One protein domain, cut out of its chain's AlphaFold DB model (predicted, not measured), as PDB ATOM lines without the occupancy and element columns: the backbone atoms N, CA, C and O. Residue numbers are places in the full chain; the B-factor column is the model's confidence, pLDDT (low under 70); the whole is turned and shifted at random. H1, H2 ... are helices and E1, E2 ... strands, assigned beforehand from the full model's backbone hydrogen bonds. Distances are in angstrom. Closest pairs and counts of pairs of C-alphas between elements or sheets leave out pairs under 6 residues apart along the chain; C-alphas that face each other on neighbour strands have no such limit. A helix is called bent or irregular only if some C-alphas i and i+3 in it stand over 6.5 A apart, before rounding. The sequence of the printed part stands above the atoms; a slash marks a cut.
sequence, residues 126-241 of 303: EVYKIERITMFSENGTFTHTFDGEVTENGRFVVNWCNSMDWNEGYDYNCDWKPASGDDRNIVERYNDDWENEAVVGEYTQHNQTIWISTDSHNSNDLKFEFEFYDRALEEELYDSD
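AT A GLANCE: This is residues 126 to 241 of the 303 residues of an uncharacterized protein of Candidatus Poseidoniales archaeon (UniProt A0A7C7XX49). Picture a nearly closed barrel of eight strands: one antiparallel sheet curls round until its edge strands E3 and E4 come near each other, and the short helix H1 continues from E8 at one end. The barrel is flattened, with E3, E8 and E1 facing E7, E6, E5 and E4 across it and E2 as the hinge. The printed part has 116 residues, in the order E1 to E8 and then H1, and is mostly strand; across the sheet the order is E3 E8 E1 E2 E7 E6 E5 E4. It is compact, with a radius of gyration of the C-alphas of 14.9 A, yet elongated, spanning 48 by 30 by 23 A.

IN THESE COORDINATES: Find C-alpha 128 at (-47.037, -27.013, 18.765); from there E1 runs through residues 128 to 138, 30.8 A. Next come E2, residues 141 to 145, 13.5 A, and E3, residues 156 to 163, 19.9 A, which bends by 61 degrees at residue 159. E4, residues 170 to 180, covers 25.2 A and bends by 71 degrees at residue 177. Then read E5, residues 183 to 190, 23.2 A; E6, residues 198 to 204, 17.7 A; and E7, residues 209 to 213, 13.5 A. E8, residues 221 to 230, covers 28.5 A, and H1, residues 231 to 240, covers 13.9 A and ends at C-alpha 240, (-62.765, -29.486, 10.929).

HOW THE PARTS SIT: Begin with the folded sheet, one sheet bent back on itself into two leaves; it is strongly twisted. At edge strand E3, N 159 and O 227 of E8 are 2.8 A apart. E8 and E1 are antiparallel neighbours, with N 131 and O 226 within hydrogen-bond range at 2.8 A. The pairing of E1 is staggered: residues 128 to 136 pair with E8, and 137 to 138 with E2, where N 138 and O 141 are 2.8 A apart in a hairpin. E2 and E7 run antiparallel at 174 degrees, with N 142 and O 212 at 2.8 A. E4 to E7 form a meander, each strand the antiparallel neighbour of the one before: look at N 213 and O 200, 2.8 A, N 186 and O 201, 2.8 A, and N 175 and O 185, 2.8 A. The closest C-alphas of the two edge strands E3 and E4, those of Asn 162 and Asn 173, are 4.3 A apart, and 12 pairs of their C-alphas are within 8 A. H1 is on the sheet but only grazes it, with residues 231 to 236; every O i to N i+4 pair in H1 is within hydrogen-bond range.

THE WHOLE: The two C-alphas farthest apart are those of Asn 139 and Asp 241, 49.6 A. The printed part has no cut, and no link is long. Look for pLDDT under 70 at residues 148 to 154, 166 to 167, 218 and 240 to 241; the mean of the printed part is 83.8.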
ATOM      1  N   GLU A 126     -48.019 -30.016  13.894       80.62
ATOM      2  CA  GLU A 126     -47.785 -28.632  13.438       80.62
ATOM      3  C   GLU A 126     -48.370 -27.557  14.376       80.62
ATOM      4  O   GLU A 126     -47.957 -26.396  14.304       80.62
ATOM      5  N   VAL A 127     -49.307 -27.910  15.270       85.94
ATOM      6  CA  VAL A 127     -49.915 -26.956  16.218       85.94
ATOM      7  C   VAL A 127     -48.896 -26.459  17.239       85.94
ATOM      8  O   VAL A 127     -48.964 -25.297  17.640       85.94
ATOM      9  N   TYR A 128     -47.946 -27.301  17.654       87.38
ATOM     10  CA  TYR A 128     -47.037 -27.013  18.765       87.38
ATOM     11  C   TYR A 128     -45.610 -26.722  18.288       87.38
ATOM     12  O   TYR A 128     -44.966 -27.522  17.612       87.38
ATOM     13  N   LYS A 129     -45.068 -25.574  18.703       86.44
ATOM     14  CA  LYS A 129     -43.697 -25.141  18.410       86.44
ATOM     15  C   LYS A 129     -42.909 -24.971  19.705       86.44
ATOM     16  O   LYS A 129     -43.200 -24.083  20.505       86.44
ATOM     17  N   ILE A 130     -41.849 -25.761  19.858       89.62
ATOM     18  CA  ILE A 130     -40.880 -25.596  20.947       89.62
ATOM     19  C   ILE A 130     -39.818 -24.565  20.550       89.62
ATOM     20  O   ILE A 130     -39.207 -24.658  19.483       89.62
ATOM     21  N   GLU A 131     -39.547 -23.613  21.439       89.00
ATOM     22  CA  GLU A 131     -38.479 -22.628  21.300       89.00
ATOM     23  C   GLU A 131     -37.589 -22.602  22.548       89.00
ATOM     24  O   GLU A 131     -38.062 -22.671  23.682       89.00
ATOM     25  N   ARG A 132     -36.270 -22.535  22.340       92.81
ATOM     26  CA  ARG A 132     -35.265 -22.615  23.408       92.81
ATOM     27  C   ARG A 132     -34.397 -21.372  23.402       92.81
ATOM     28  O   ARG A 132     -33.638 -21.154  22.460       92.81
ATOM     29  N   ILE A 133     -34.476 -20.599  24.477       91.88
ATOM     30  CA  ILE A 133     -33.765 -19.328  24.622       91.88
ATOM     31  C   ILE A 133     -32.698 -19.412  25.714       91.88
ATOM     32  O   ILE A 133     -32.766 -20.226  26.637       91.88
ATOM     33  N   THR A 134     -31.687 -18.555  25.611       92.38
ATOM     34  CA  THR A 134     -30.699 -18.312  26.668       92.38
ATOM     35  C   THR A 134     -30.632 -16.812  26.900       92.38
ATOM     36  O   THR A 134     -30.284 -16.054  25.996       92.38
ATOM     37  N   MET A 135     -31.003 -16.392  28.102       91.94
ATOM     38  CA  MET A 135     -31.034 -15.001  28.534       91.94
ATOM     39  C   MET A 135     -29.804 -14.718  29.382       91.94
ATOM     40  O   MET A 135     -29.461 -15.528  30.239       91.94
ATOM     41  N   PHE A 136     -29.164 -13.570  29.182       90.38
ATOM     42  CA  PHE A 136     -28.022 -13.141  29.990       90.38
ATOM     43  C   PHE A 136     -28.455 -12.073  30.996       90.38
ATOM     44  O   PHE A 136     -29.342 -11.270  30.706       90.38
ATOM     45  N   SER A 137     -27.848 -12.082  32.183       88.88
ATOM     46  CA  SER A 137     -28.214 -11.172  33.270       88.88
ATOM     47  C   SER A 137     -27.675  -9.757  33.042       88.88
ATOM     48  O   SER A 137     -26.462  -9.542  32.972       88.88
ATOM     49  N   GLU A 138     -28.568  -8.770  33.028       87.88
ATOM     50  CA  GLU A 138     -28.245  -7.353  33.157       87.88
ATOM     51  C   GLU A 138     -28.604  -6.882  34.578       87.88
ATOM     52  O   GLU A 138     -29.710  -6.430  34.856       87.88
ATOM     53  N   ASN A 139     -27.640  -6.980  35.501       83.88
ATOM     54  CA  ASN A 139     -27.781  -6.602  36.920       83.88
ATOM     55  C   ASN A 139     -28.872  -7.374  37.702       83.88
ATOM     56  O   ASN A 139     -29.553  -6.784  38.538       83.88
ATOM     57  N   GLY A 140     -29.031  -8.680  37.459       82.38
ATOM     58  CA  GLY A 140     -30.053  -9.508  38.121       82.38
ATOM     59  C   GLY A 140     -31.411  -9.511  37.412       82.38
ATOM     60  O   GLY A 140     -32.328 -10.204  37.846       82.38
ATOM     61  N   THR A 141     -31.538  -8.781  36.300       90.00
ATOM     62  CA  THR A 141     -32.692  -8.853  35.401       90.00
ATOM     63  C   THR A 141     -32.300  -9.564  34.109       90.00
ATOM     64  O   THR A 141     -31.291  -9.244  33.488       90.00
ATOM     65  N   PHE A 142     -33.107 -10.533  33.700       92.62
ATOM     66  CA  PHE A 142     -32.999 -11.268  32.448       92.62
ATOM     67  C   PHE A 142     -34.156 -10.829  31.558       92.62
ATOM     68  O   PHE A 142     -35.292 -10.776  32.026       92.62
ATOM     69  N   THR A 143     -33.886 -10.531  30.290       93.50
ATOM     70  CA  THR A 143     -34.918 -10.099  29.341       93.50
ATOM     71  C   THR A 143     -34.659 -10.732  27.984       93.50
ATOM     72  O   THR A 143     -33.519 -10.775  27.518       93.50
ATOM     73  N   HIS A 144     -35.722 -11.186  27.330       92.38
ATOM     74  CA  HIS A 144     -35.686 -11.636  25.947       92.38
ATOM     75  C   HIS A 144     -36.967 -11.223  25.233       92.38
ATOM     76  O   HIS A 144     -38.064 -11.378  25.763       92.38
ATOM     77  N   THR A 145     -36.810 -10.726  24.014       90.88
ATOM     78  CA  THR A 145     -37.908 -10.473  23.088       90.88
ATOM     79  C   THR A 145     -37.732 -11.438  21.928       90.88
ATOM     80  O   THR A 145     -36.655 -11.471  21.335       90.88
ATOM     81  N   PHE A 146     -38.759 -12.232  21.642       86.12
ATOM     82  CA  PHE A 146     -38.727 -13.209  20.558       86.12
ATOM     83  C   PHE A 146     -38.728 -12.483  19.206       86.12
ATOM     84  O   PHE A 146     -39.497 -11.541  18.996       86.12
ATOM     85  N   ASP A 147     -37.854 -12.898  18.286       73.62
ATOM     86  CA  ASP A 147     -37.790 -12.301  16.953       73.62
ATOM     87  C   ASP A 147     -39.010 -12.722  16.120       73.62
ATOM     88  O   ASP A 147     -39.402 -13.890  16.061       73.62
ATOM     89  N   GLY A 148     -39.619 -11.743  15.450       61.34
ATOM     90  CA  GLY A 148     -40.918 -11.866  14.792       61.34
ATOM     91  C   GLY A 148     -40.949 -12.689  13.497       61.34
ATOM     92  O   GLY A 148     -41.503 -12.207  12.514       61.34
ATOM     93  N   GLU A 149     -40.423 -13.918  13.473       50.50
ATOM     94  CA  GLU A 149     -40.883 -14.979  12.547       50.50
ATOM     95  C   GLU A 149     -42.067 -15.786  13.124       50.50
ATOM     96  O   GLU A 149     -42.688 -16.587  12.433       50.50
ATOM     97  N   VAL A 150     -42.475 -15.485  14.361       52.62
ATOM     98  CA  VAL A 150     -43.763 -15.881  14.964       52.62
ATOM     99  C   VAL A 150     -44.844 -14.831  14.599       52.62
ATOM    100  O   VAL A 150     -45.553 -14.294  15.450       52.62
ATOM    101  N   THR A 151     -44.896 -14.438  13.316       45.88
ATOM    102  CA  THR A 151     -45.315 -13.095  12.841       45.88
ATOM    103  C   THR A 151     -46.821 -12.828  12.703       45.88
ATOM    104  O   THR A 151     -47.230 -11.954  11.936       45.88
ATOM    105  N   GLU A 152     -47.672 -13.520  13.450       55.47
ATOM    106  CA  GLU A 152     -49.099 -13.191  13.505       55.47
ATOM    107  C   GLU A 152     -49.492 -12.838  14.941       55.47
ATOM    108  O   GLU A 152     -49.560 -13.696  15.821       55.47
ATOM    109  N   ASN A 153     -49.728 -11.539  15.174       56.72
ATOM    110  CA  ASN A 153     -50.089 -10.961  16.472       56.72
ATOM    111  C   ASN A 153     -51.286 -11.698  17.105       56.72
ATOM    112  O   ASN A 153     -52.434 -11.405  16.774       56.72
ATOM    113  N   GLY A 154     -51.013 -12.607  18.045       64.25
ATOM    114  CA  GLY A 154     -52.031 -13.390  18.757       64.25
ATOM    115  C   GLY A 154     -52.376 -14.760  18.155       64.25
ATOM    116  O   GLY A 154     -53.275 -15.408  18.685       64.25
ATOM    117  N   ARG A 155     -51.681 -15.211  17.099       78.06
ATOM    118  CA  ARG A 155     -51.825 -16.570  16.539       78.06
ATOM    119  C   ARG A 155     -51.130 -17.616  17.407       78.06
ATOM    120  O   ARG A 155     -51.763 -18.574  17.829       78.06
ATOM    121  N   PHE A 156     -49.853 -17.404  17.712       82.75
ATOM    122  CA  PHE A 156     -49.080 -18.294  18.578       82.75
ATOM    123  C   PHE A 156     -49.127 -17.811  20.023       82.75
ATOM    124  O   PHE A 156     -48.800 -16.652  20.287       82.75
ATOM    125  N   VAL A 157     -49.510 -18.683  20.952       86.81
ATOM    126  CA  VAL A 157     -49.685 -18.359  22.377       86.81
ATOM    127  C   VAL A 157     -48.895 -19.345  23.232       86.81
ATOM    128  O   VAL A 157     -48.754 -20.507  22.865       86.81
ATOM    129  N   VAL A 158     -48.355 -18.897  24.368       88.88
ATOM    130  CA  VAL A 158     -47.602 -19.772  25.282       88.88
ATOM    131  C   VAL A 158     -48.543 -20.792  25.930       88.88
ATOM    132  O   VAL A 158     -49.426 -20.423  26.719       88.88
ATOM    133  N   ASN A 159     -48.319 -22.073  25.632       88.94
ATOM    134  CA  ASN A 159     -48.946 -23.189  26.334       88.94
ATOM    135  C   ASN A 159     -48.306 -23.327  27.722       88.94
ATOM    136  O   ASN A 159     -48.961 -23.119  28.747       88.94
ATOM    137  N   TRP A 160     -46.992 -23.565  27.743       91.56
ATOM    138  CA  TRP A 160     -46.166 -23.628  28.947       91.56
ATOM    139  C   TRP A 160     -44.751 -23.095  28.683       91.56
ATOM    140  O   TRP A 160     -44.299 -22.991  27.543       91.56
ATOM    141  N   CYS A 161     -44.038 -22.762  29.757       92.44
ATOM    142  CA  CYS A 161     -42.607 -22.485  29.714       92.44
ATOM    143  C   CYS A 161     -41.936 -22.961  31.006       92.44
ATOM    144  O   CYS A 161     -42.553 -22.887  32.069       92.44
ATOM    145  N   ASN A 162     -40.697 -23.446  30.912       93.38
ATOM    146  CA  ASN A 162     -39.900 -23.944  32.037       93.38
ATOM    147  C   ASN A 162     -38.413 -23.593  31.858       93.38
ATOM    148  O   ASN A 162     -37.898 -23.567  30.736       93.38
ATOM    149  N   SER A 163     -37.687 -23.393  32.957       91.44
ATOM    150  CA  SER A 163     -36.224 -23.351  32.958       91.44
ATOM    151  C   SER A 163     -35.642 -24.722  32.618       91.44
ATOM    152  O   SER A 163     -36.010 -25.727  33.224       91.44
ATOM    153  N   MET A 164     -34.685 -24.766  31.690       89.19
ATOM    154  CA  MET A 164     -33.997 -26.005  31.296       89.19
ATOM    155  C   MET A 164     -32.902 -26.437  32.286       89.19
ATOM    156  O   MET A 164     -32.540 -27.612  32.317       89.19
ATOM    157  N   ASP A 165     -32.371 -25.503  33.082       80.88
ATOM    158  CA  ASP A 165     -31.282 -25.740  34.032       80.88
ATOM    159  C   ASP A 165     -31.772 -25.600  35.481       80.88
ATOM    160  O   ASP A 165     -32.407 -24.610  35.839       80.88
ATOM    161  N   TRP A 166     -31.421 -26.572  36.328       68.25
ATOM    162  CA  TRP A 166     -31.744 -26.593  37.759       68.25
ATOM    163  C   TRP A 166     -30.644 -25.867  38.546       68.25
ATOM    164  O   TRP A 166     -29.743 -26.492  39.118       68.25
ATOM    165  N   ASN A 167     -30.675 -24.535  38.535       65.38
ATOM    166  CA  ASN A 167     -29.648 -23.717  39.182       65.38
ATOM    167  C   ASN A 167     -29.874 -23.642  40.698       65.38
ATOM    168  O   ASN A 167     -30.853 -23.081  41.172       65.38
ATOM    169  N   GLU A 168     -28.937 -24.201  41.470       70.12
ATOM    170  CA  GLU A 168     -28.875 -24.098  42.944       70.12
ATOM    171  C   GLU A 168     -30.126 -24.609  43.701       70.12
ATOM    172  O   GLU A 168     -30.282 -24.366  44.899       70.12
ATOM    173  N   GLY A 169     -30.970 -25.397  43.024       76.75
ATOM    174  CA  GLY A 169     -32.230 -25.926  43.555       76.75
ATOM    175  C   GLY A 169     -33.452 -25.048  43.273       76.75
ATOM    176  O   GLY A 169     -34.501 -25.325  43.845       76.75
ATOM    177  N   TYR A 170     -33.331 -24.024  42.424       84.19
ATOM    178  CA  TYR A 170     -34.461 -23.238  41.937       84.19
ATOM    179  C   TYR A 170     -34.931 -23.708  40.559       84.19
ATOM    180  O   TYR A 170     -34.118 -24.002  39.677       84.19
ATOM    181  N   ASP A 171     -36.248 -23.730  40.391       87.94
ATOM    182  CA  ASP A 171     -36.953 -23.941  39.135       87.94
ATOM    183  C   ASP A 171     -37.795 -22.703  38.788       87.94
ATOM    184  O   ASP A 171     -38.320 -22.016  39.667       87.94
ATOM    185  N   TYR A 172     -37.890 -22.392  37.494       90.56
ATOM    186  CA  TYR A 172     -38.701 -21.291  36.981       90.56
ATOM    187  C   TYR A 172     -39.702 -21.807  35.960       90.56
ATOM    188  O   TYR A 172     -39.318 -22.513  35.026       90.56
ATOM    189  N   ASN A 173     -40.963 -21.402  36.068       92.81
ATOM    190  CA  ASN A 173     -41.989 -21.800  35.111       92.81
ATOM    191  C   ASN A 173     -43.023 -20.703  34.854       92.81
ATOM    192  O   ASN A 173     -43.210 -19.782  35.647       92.81
ATOM    193  N   CYS A 174     -43.728 -20.825  33.733       92.88
ATOM    194  CA  CYS A 174     -44.951 -20.073  33.492       92.88
ATOM    195  C   CYS A 174     -46.029 -20.525  34.490       92.88
ATOM    196  O   CYS A 174     -46.242 -21.727  34.670       92.88
ATOM    197  N   ASP A 175     -46.729 -19.578  35.117       90.56
ATOM    198  CA  ASP A 175     -47.926 -19.859  35.915       90.56
ATOM    199  C   ASP A 175     -48.990 -20.526  35.028       90.56
ATOM    200  O   ASP A 175     -49.282 -20.096  33.901       90.56
ATOM    201  N   TRP A 176     -49.588 -21.595  35.558       82.56
ATOM    202  CA  TRP A 176     -50.711 -22.288  34.936       82.56
ATOM    203  C   TRP A 176     -51.866 -21.325  34.631       82.56
ATOM    204  O   TRP A 176     -52.551 -21.458  33.613       82.56
ATOM    205  N   LYS A 177     -52.085 -20.336  35.505       84.62
ATOM    206  CA  LYS A 177     -53.083 -19.286  35.311       84.62
ATOM    207  C   LYS A 177     -52.471 -18.119  34.530       84.62
ATOM    208  O   LYS A 177     -51.416 -17.618  34.914       84.62
ATOM    209  N   PRO A 178     -53.141 -17.626  33.474       80.81
ATOM    210  CA  PRO A 178     -52.728 -16.383  32.842       80.81
ATOM    211  C   PRO A 178     -52.881 -15.212  33.821       80.81
ATOM    212  O   PRO A 178     -53.840 -15.152  34.596       80.81
ATOM    213  N   ALA A 179     -51.945 -14.268  33.752       79.75
ATOM    214  CA  ALA A 179     -51.961 -13.039  34.537       79.75
ATOM    215  C   ALA A 179     -53.066 -12.090  34.039       79.75
ATOM    216  O   ALA A 179     -53.839 -11.540  34.826       79.75
ATOM    217  N   SER A 180     -53.162 -11.941  32.715       85.69
ATOM    218  CA  SER A 180     -54.171 -11.141  32.023       85.69
ATOM    219  C   SER A 180     -54.269 -11.585  30.561       85.69
ATOM    220  O   SER A 180     -53.302 -11.482  29.816       85.69
ATOM    221  N   GLY A 181     -55.436 -12.058  30.118       85.94
ATOM    222  CA  GLY A 181     -55.604 -12.543  28.743       85.94
ATOM    223  C   GLY A 181     -54.680 -13.729  28.449       85.94
ATOM    224  O   GLY A 181     -54.871 -14.794  29.028       85.94
ATOM    225  N   ASP A 182     -53.697 -13.512  27.575       86.69
ATOM    226  CA  ASP A 182     -52.676 -14.493  27.178       86.69
ATOM    227  C   ASP A 182     -51.312 -14.269  27.876       86.69
ATOM    228  O   ASP A 182     -50.388 -15.062  27.691       86.69
ATOM    229  N   ASP A 183     -51.175 -13.207  28.681       90.31
ATOM    230  CA  ASP A 183     -49.954 -12.899  29.435       90.31
ATOM    231  C   ASP A 183     -49.752 -13.918  30.577       90.31
ATOM    232  O   ASP A 183     -50.713 -14.352  31.225       90.31
ATOM    233  N   ARG A 184     -48.501 -14.304  30.854       91.94
ATOM    234  CA  ARG A 184     -48.141 -15.337  31.846       91.94
ATOM    235  C   ARG A 184     -47.221 -14.764  32.920       91.94
ATOM    236  O   ARG A 184     -46.179 -14.204  32.593       91.94
ATOM    237  N   ASN A 185     -47.544 -14.976  34.196       94.81
ATOM    238  CA  ASN A 185     -46.566 -14.760  35.266       94.81
ATOM    239  C   ASN A 185     -45.435 -15.789  35.132       94.81
ATOM    240  O   ASN A 185     -45.697 -16.946  34.799       94.81
ATOM    241  N   ILE A 186     -44.208 -15.391  35.455       94.00
ATOM    242  CA  ILE A 186     -43.095 -16.316  35.678       94.00
ATOM    243  C   ILE A 186     -42.941 -16.487  37.185       94.00
ATOM    244  O   ILE A 186     -42.697 -15.510  37.903       94.00
ATOM    245  N   VAL A 187     -43.105 -17.719  37.654       93.06
ATOM    246  CA  VAL A 187     -42.901 -18.091  39.054       93.06
ATOM    247  C   VAL A 187     -41.533 -18.735  39.242       93.06
ATOM    248  O   VAL A 187     -41.061 -19.476  38.384       93.06
ATOM    249  N   GLU A 188     -40.907 -18.414  40.366       91.12
ATOM    250  CA  GLU A 188     -39.747 -19.087  40.936       91.12
ATOM    251  C   GLU A 188     -40.231 -20.024  42.043       91.12
ATOM    252  O   GLU A 188     -41.104 -19.665  42.843       91.12
ATOM    253  N   ARG A 189     -39.635 -21.210  42.099       88.19
ATOM    254  CA  ARG A 189     -39.873 -22.234  43.111       88.19
ATOM    255  C   ARG A 189     -38.527 -22.798  43.574       88.19
ATOM    256  O   ARG A 189     -37.514 -22.663  42.893       88.19
ATOM    257  N   TYR A 190     -38.500 -23.368  44.779       85.06
ATOM    258  CA  TYR A 190     -37.316 -23.980  45.380       85.06
ATOM    259  C   TYR A 190     -37.575 -25.456  45.703       85.06
ATOM    260  O   TYR A 190     -38.491 -25.767  46.464       85.06
ATOM    261  N   ASN A 191     -36.748 -26.360  45.169       80.38
ATOM    262  CA  ASN A 191     -36.829 -27.821  45.328       80.38
ATOM    263  C   ASN A 191     -38.245 -28.403  45.129       80.38
ATOM    264  O   ASN A 191     -38.712 -29.171  45.974       80.38
ATOM    265  N   ASP A 192     -38.927 -28.040  44.038       72.12
ATOM    266  CA  ASP A 192     -40.284 -28.516  43.721       72.12
ATOM    267  C   ASP A 192     -41.351 -28.193  44.803       72.12
ATOM    268  O   ASP A 192     -42.384 -28.860  44.878       72.12
ATOM    269  N   ASP A 193     -41.159 -27.164  45.643       80.50
ATOM    270  CA  ASP A 193     -42.150 -26.742  46.650       80.50
ATOM    271  C   ASP A 193     -43.275 -25.848  46.080       80.50
ATOM    272  O   ASP A 193     -43.242 -24.618  46.161       80.50
ATOM    273  N   TRP A 194     -44.314 -26.491  45.539       73.25
ATOM    274  CA  TRP A 194     -45.537 -25.859  45.012       73.25
ATOM    275  C   TRP A 194     -46.319 -24.996  46.027       73.25
ATOM    276  O   TRP A 194     -47.245 -24.291  45.624       73.25
ATOM    277  N   GLU A 195     -46.014 -25.039  47.332       76.56
ATOM    278  CA  GLU A 195     -46.679 -24.179  48.326       76.56
ATOM    279  C   GLU A 195     -46.005 -22.800  48.478       76.56
ATOM    280  O   GLU A 195     -46.623 -21.883  49.025       76.56
ATOM    281  N   ASN A 196     -44.773 -22.629  47.977       78.31
ATOM    282  CA  ASN A 196     -43.944 -21.431  48.167       78.31
ATOM    283  C   ASN A 196     -43.464 -20.809  46.839       78.31
ATOM    284  O   ASN A 196     -42.302 -20.435  46.696       78.31
ATOM    285  N   GLU A 197     -44.374 -20.674  45.873       85.69
ATOM    286  CA  GLU A 197     -44.116 -20.008  44.587       85.69
ATOM    287  C   GLU A 197     -44.046 -18.475  44.733       85.69
ATOM    288  O   GLU A 197     -44.917 -17.847  45.348       85.69
ATOM    289  N   ALA A 198     -43.034 -17.853  44.123       90.12
ATOM    290  CA  ALA A 198     -42.856 -16.402  44.082       90.12
ATOM    291  C   ALA A 198     -42.908 -15.883  42.638       90.12
ATOM    292  O   ALA A 198     -42.174 -16.361  41.781       90.12
ATOM    293  N   VAL A 199     -43.739 -14.876  42.349       93.00
ATOM    294  CA  VAL A 199     -43.748 -14.234  41.021       93.00
ATOM    295  C   VAL A 199     -42.501 -13.360  40.876       93.00
ATOM    296  O   VAL A 199     -42.355 -12.366  41.588       93.00
ATOM    297  N   VAL A 200     -41.625 -13.728  39.941       93.38
ATOM    298  CA  VAL A 200     -40.326 -13.078  39.670       93.38
ATOM    299  C   VAL A 200     -40.258 -12.416  38.293       93.38
ATOM    300  O   VAL A 200     -39.273 -11.756  37.968       93.38
ATOM    301  N   GLY A 201     -41.281 -12.585  37.461       94.38
ATOM    302  CA  GLY A 201     -41.279 -12.077  36.096       94.38
ATOM    303  C   GLY A 201     -42.626 -12.201  35.404       94.38
ATOM    304  O   GLY A 201     -43.608 -12.659  35.987       94.38
ATOM    305  N   GLU A 202     -42.650 -11.820  34.134       95.06
ATOM    306  CA  GLU A 202     -43.831 -11.886  33.276       95.06
ATOM    307  C   GLU A 202     -43.397 -12.116  31.822       95.06
ATOM    308  O   GLU A 202     -42.408 -11.547  31.352       95.06
ATOM    309  N   TYR A 203     -44.151 -12.948  31.108       92.50
ATOM    310  CA  TYR A 203     -44.186 -12.977  29.653       92.50
ATOM    311  C   TYR A 203     -45.431 -12.221  29.185       92.50
ATOM    312  O   TYR A 203     -46.556 -12.611  29.508       92.50
ATOM    313  N   THR A 204     -45.224 -11.162  28.403       90.44
ATOM    314  CA  THR A 204     -46.303 -10.363  27.818       90.44
ATOM    315  C   THR A 204     -46.489 -10.702  26.339       90.44
ATOM    316  O   THR A 204     -45.598 -10.500  25.510       90.44
ATOM    317  N   GLN A 205     -47.681 -11.182  25.985       86.62
ATOM    318  CA  GLN A 205     -48.039 -11.659  24.647       86.62
ATOM    319  C   GLN A 205     -48.019 -10.533  23.603       86.62
ATOM    320  O   GLN A 205     -47.670 -10.760  22.447       86.62
ATOM    321  N   HIS A 206     -48.375  -9.300  23.990       83.50
ATOM    322  CA  HIS A 206     -48.522  -8.181  23.047       83.50
ATOM    323  C   HIS A 206     -47.211  -7.746  22.369       83.50
ATOM    324  O   HIS A 206     -47.234  -7.262  21.239       83.50
ATOM    325  N   ASN A 207     -46.079  -7.892  23.057       84.75
ATOM    326  CA  ASN A 207     -44.745  -7.516  22.578       84.75
ATOM    327  C   ASN A 207     -43.781  -8.715  22.527       84.75
ATOM    328  O   ASN A 207     -42.587  -8.498  22.335       84.75
ATOM    329  N   GLN A 208     -44.283  -9.935  22.763       87.12
ATOM    330  CA  GLN A 208     -43.514 -11.182  22.821       87.12
ATOM    331  C   GLN A 208     -42.220 -11.024  23.638       87.12
ATOM    332  O   GLN A 208     -41.127 -11.350  23.181       87.12
ATOM    333  N   THR A 209     -42.331 -10.445  24.836       90.75
ATOM    334  CA  THR A 209     -41.192 -10.210  25.733       90.75
ATOM    335  C   THR A 209     -41.384 -10.963  27.038       90.75
ATOM    336  O   THR A 209     -42.402 -10.786  27.703       90.75
ATOM    337  N   ILE A 210     -40.392 -11.770  27.415       93.06
ATOM    338  CA  ILE A 210     -40.219 -12.243  28.789       93.06
ATOM    339  C   ILE A 210     -39.206 -11.353  29.507       93.06
ATOM    340  O   ILE A 210     -38.150 -11.020  28.962       93.06
ATOM    341  N   TRP A 211     -39.510 -11.015  30.755       94.19
ATOM    342  CA  TRP A 211     -38.536 -10.505  31.712       94.19
ATOM    343  C   TRP A 211     -38.629 -11.279  33.033       94.19
ATOM    344  O   TRP A 211     -39.705 -11.720  33.433       94.19
ATOM    345  N   ILE A 212     -37.491 -11.444  33.705       93.06
ATOM    346  CA  ILE A 212     -37.354 -12.095  35.015       93.06
ATOM    347  C   ILE A 212     -36.385 -11.262  35.847       93.06
ATOM    348  O   ILE A 212     -35.322 -10.888  35.358       93.06
ATOM    349  N   SER A 213     -36.708 -10.994  37.107       91.69
ATOM    350  CA  SER A 213     -35.805 -10.357  38.061       91.69
ATOM    351  C   SER A 213     -35.769 -11.172  39.350       91.69
ATOM    352  O   SER A 213     -36.782 -11.294  40.032       91.69
ATOM    353  N   THR A 214     -34.600 -11.712  39.690       85.50
ATOM    354  CA  THR A 214     -34.394 -12.551  40.882       85.50
ATOM    355  C   THR A 214     -33.039 -12.248  41.521       85.50
ATOM    356  O   THR A 214     -32.054 -12.002  40.822       85.50
ATOM    357  N   ASP A 215     -32.995 -12.235  42.854       81.31
ATOM    358  CA  ASP A 215     -31.777 -12.191  43.667       81.31
ATOM    359  C   ASP A 215     -31.468 -13.539  44.352       81.31
ATOM    360  O   ASP A 215     -30.462 -13.658  45.057       81.31
ATOM    361  N   SER A 216     -32.292 -14.565  44.107       75.00
ATOM    362  CA  SER A 216     -32.248 -15.873  44.777       75.00
ATOM    363  C   SER A 216     -31.014 -16.714  44.440       75.00
ATOM    364  O   SER A 216     -30.619 -17.567  45.239       75.00
ATOM    365  N   HIS A 217     -30.382 -16.469  43.286       71.31
ATOM    366  CA  HIS A 217     -29.162 -17.148  42.844       71.31
ATOM    367  C   HIS A 217     -28.307 -16.243  41.933       71.31
ATOM    368  O   HIS A 217     -28.808 -15.329  41.281       71.31
ATOM    369  N   ASN A 218     -26.994 -16.491  41.868       69.12
ATOM    370  CA  ASN A 218     -26.039 -15.628  41.153       69.12
ATOM    371  C   ASN A 218     -25.620 -16.211  39.787       69.12
ATOM    372  O   ASN A 218     -24.426 -16.404  39.531       69.12
ATOM    373  N   SER A 219     -26.591 -16.536  38.923       75.69
ATOM    374  CA  SER A 219     -26.292 -16.978  37.552       75.69
ATOM    375  C   SER A 219     -26.056 -15.805  36.597       75.69
ATOM    376  O   SER A 219     -26.698 -14.760  36.686       75.69
ATOM    377  N   ASN A 220     -25.158 -16.009  35.630       85.00
ATOM    378  CA  ASN A 220     -24.951 -15.076  34.520       85.00
ATOM    379  C   ASN A 220     -25.925 -15.329  33.358       85.00
ATOM    380  O   ASN A 220     -26.168 -14.415  32.569       85.00
ATOM    381  N   ASP A 221     -26.466 -16.548  33.249       88.25
ATOM    382  CA  ASP A 221     -27.415 -16.959  32.215       88.25
ATOM    383  C   ASP A 221     -28.573 -17.808  32.767       88.25
ATOM    384  O   ASP A 221     -28.409 -18.589  33.706       88.25
ATOM    385  N   LEU A 222     -29.749 -17.655  32.159       89.50
ATOM    386  CA  LEU A 222     -30.923 -18.499  32.373       89.50
ATOM    387  C   LEU A 222     -31.375 -19.079  31.037       89.50
ATOM    388  O   LEU A 222     -31.553 -18.350  30.058       89.50
ATOM    389  N   LYS A 223     -31.584 -20.395  30.997       91.75
ATOM    390  CA  LYS A 223     -32.064 -21.106  29.809       91.75
ATOM    391  C   LYS A 223     -33.515 -21.503  29.996       91.75
ATOM    392  O   LYS A 223     -33.845 -22.129  30.998       91.75
ATOM    393  N   PHE A 224     -34.353 -21.169  29.024       92.25
ATOM    394  CA  PHE A 224     -35.783 -21.470  29.043       92.25
ATOM    395  C   PHE A 224     -36.201 -22.246  27.805       92.25
ATOM    396  O   PHE A 224     -35.759 -21.946  26.696       92.25
ATOM    397  N   GLU A 225     -37.093 -23.202  28.016       93.94
ATOM    398  CA  GLU A 225     -37.889 -23.839  26.982       93.94
ATOM    399  C   GLU A 225     -39.312 -23.281  27.050       93.94
ATOM    400  O   GLU A 225     -39.903 -23.182  28.127       93.94
ATOM    401  N   PHE A 226     -39.834 -22.887  25.896       92.44
ATOM    402  CA  PHE A 226     -41.206 -22.450  25.687       92.44
ATOM    403  C   PHE A 226     -41.871 -23.396  24.705       92.44
ATOM    404  O   PHE A 226     -41.282 -23.723  23.675       92.44
ATOM    405  N   GLU A 227     -43.116 -23.757  24.975       90.69
ATOM    406  CA  GLU A 227     -44.000 -24.328  23.973       90.69
ATOM    407  C   GLU A 227     -45.065 -23.295  23.616       90.69
ATOM    408  O   GLU A 227     -45.845 -22.846  24.462       90.69
ATOM    409  N   PHE A 228     -45.077 -22.911  22.347       89.44
ATOM    410  CA  PHE A 228     -46.133 -22.112  21.752       89.44
ATOM    411  C   PHE A 228     -47.104 -23.035  21.025       89.44
ATOM    412  O   PHE A 228     -46.669 -23.986  20.382       89.44
ATOM    413  N   TYR A 229     -48.394 -22.723  21.077       88.06
ATOM    414  CA  TYR A 229     -49.408 -23.385  20.263       88.06
ATOM    415  C   TYR A 229     -50.042 -22.392  19.283       88.06
ATOM    416  O   TYR A 229     -50.241 -21.218  19.616       88.06
ATOM    417  N   ASP A 230     -50.324 -22.846  18.064       87.81
ATOM    418  CA  ASP A 230     -51.019 -22.083  17.030       87.81
ATOM    419  C   ASP A 230     -52.534 -22.145  17.255       87.81
ATOM    420  O   ASP A 230     -53.202 -23.097  16.854       87.81
ATOM    421  N   ARG A 231     -53.086 -21.099  17.871       85.06
ATOM    422  CA  ARG A 231     -54.523 -20.969  18.151       85.06
ATOM    423  C   ARG A 231     -55.383 -21.027  16.887       85.06
ATOM    424  O   ARG A 231     -56.506 -21.510  16.957       85.06
ATOM    425  N   ALA A 232     -54.893 -20.515  15.756       85.44
ATOM    426  CA  ALA A 232     -55.677 -20.469  14.524       85.44
ATOM    427  C   ALA A 232     -55.730 -21.844  13.844       85.44
ATOM    428  O   ALA A 232     -56.788 -22.245  13.363       85.44
ATOM    429  N   LEU A 233     -54.609 -22.574  13.843       84.44
ATOM    430  CA  LEU A 233     -54.561 -23.955  13.357       84.44
ATOM    431  C   LEU A 233     -55.308 -24.911  14.300       84.44
ATOM    432  O   LEU A 233     -56.032 -25.778  13.824       84.44
ATOM    433  N   GLU A 234     -55.192 -24.725  15.617       84.88
ATOM    434  CA  GLU A 234     -55.962 -25.476  16.617       84.88
ATOM    435  C   GLU A 234     -57.478 -25.276  16.424       84.88
ATOM    436  O   GLU A 234     -58.223 -26.256  16.372       84.88
ATOM    437  N   GLU A 235     -57.944 -24.030  16.258       83.56
ATOM    438  CA  GLU A 235     -59.358 -23.727  15.980       83.56
ATOM    439  C   GLU A 235     -59.812 -24.333  14.638       83.56
ATOM    440  O   GLU A 235     -60.872 -24.954  14.588       83.56
ATOM    441  N   GLU A 236     -58.995 -24.252  13.576       82.12
ATOM    442  CA  GLU A 236     -59.285 -24.902  12.285       82.12
ATOM    443  C   GLU A 236     -59.422 -26.426  12.424       82.12
ATOM    444  O   GLU A 236     -60.358 -27.013  11.875       82.12
ATOM    445  N   LEU A 237     -58.517 -27.077  13.162       78.38
ATOM    446  CA  LEU A 237     -58.536 -28.525  13.360       78.38
ATOM    447  C   LEU A 237     -59.730 -28.967  14.219       78.38
ATOM    448  O   LEU A 237     -60.385 -29.942  13.858       78.38
ATOM    449  N   TYR A 238     -60.087 -28.235  15.282       74.94
ATOM    450  CA  TYR A 238     -61.281 -28.537  16.087       74.94
ATOM    451  C   TYR A 238     -62.602 -28.324  15.333       74.94
ATOM    452  O   TYR A 238     -63.523 -29.140  15.469       74.94
ATOM    453  N   ASP A 239     -62.712 -27.261  14.528       70.19
ATOM    454  CA  ASP A 239     -63.894 -27.018  13.690       70.19
ATOM    455  C   ASP A 239     -63.980 -28.030  12.532       70.19
ATOM    456  O   ASP A 239     -65.077 -28.476  12.179       70.19
ATOM    457  N   SER A 240     -62.838 -28.452  11.972       63.25
ATOM    458  CA  SER A 240     -62.765 -29.486  10.929       63.25
ATOM    459  C   SER A 240     -63.043 -30.901  11.462       63.25
ATOM    460  O   SER A 240     -63.671 -31.689  10.755       63.25
ATOM    461  N   ASP A 241     -62.651 -31.215  12.703       59.97
ATOM    462  CA  ASP A 241     -63.051 -32.436  13.436       59.97
ATOM    463  C   ASP A 241     -64.549 -32.427  13.817       59.97
ATOM    464  O   ASP A 241     -65.121 -33.431  14.250       59.97
TER     465      ASP A 241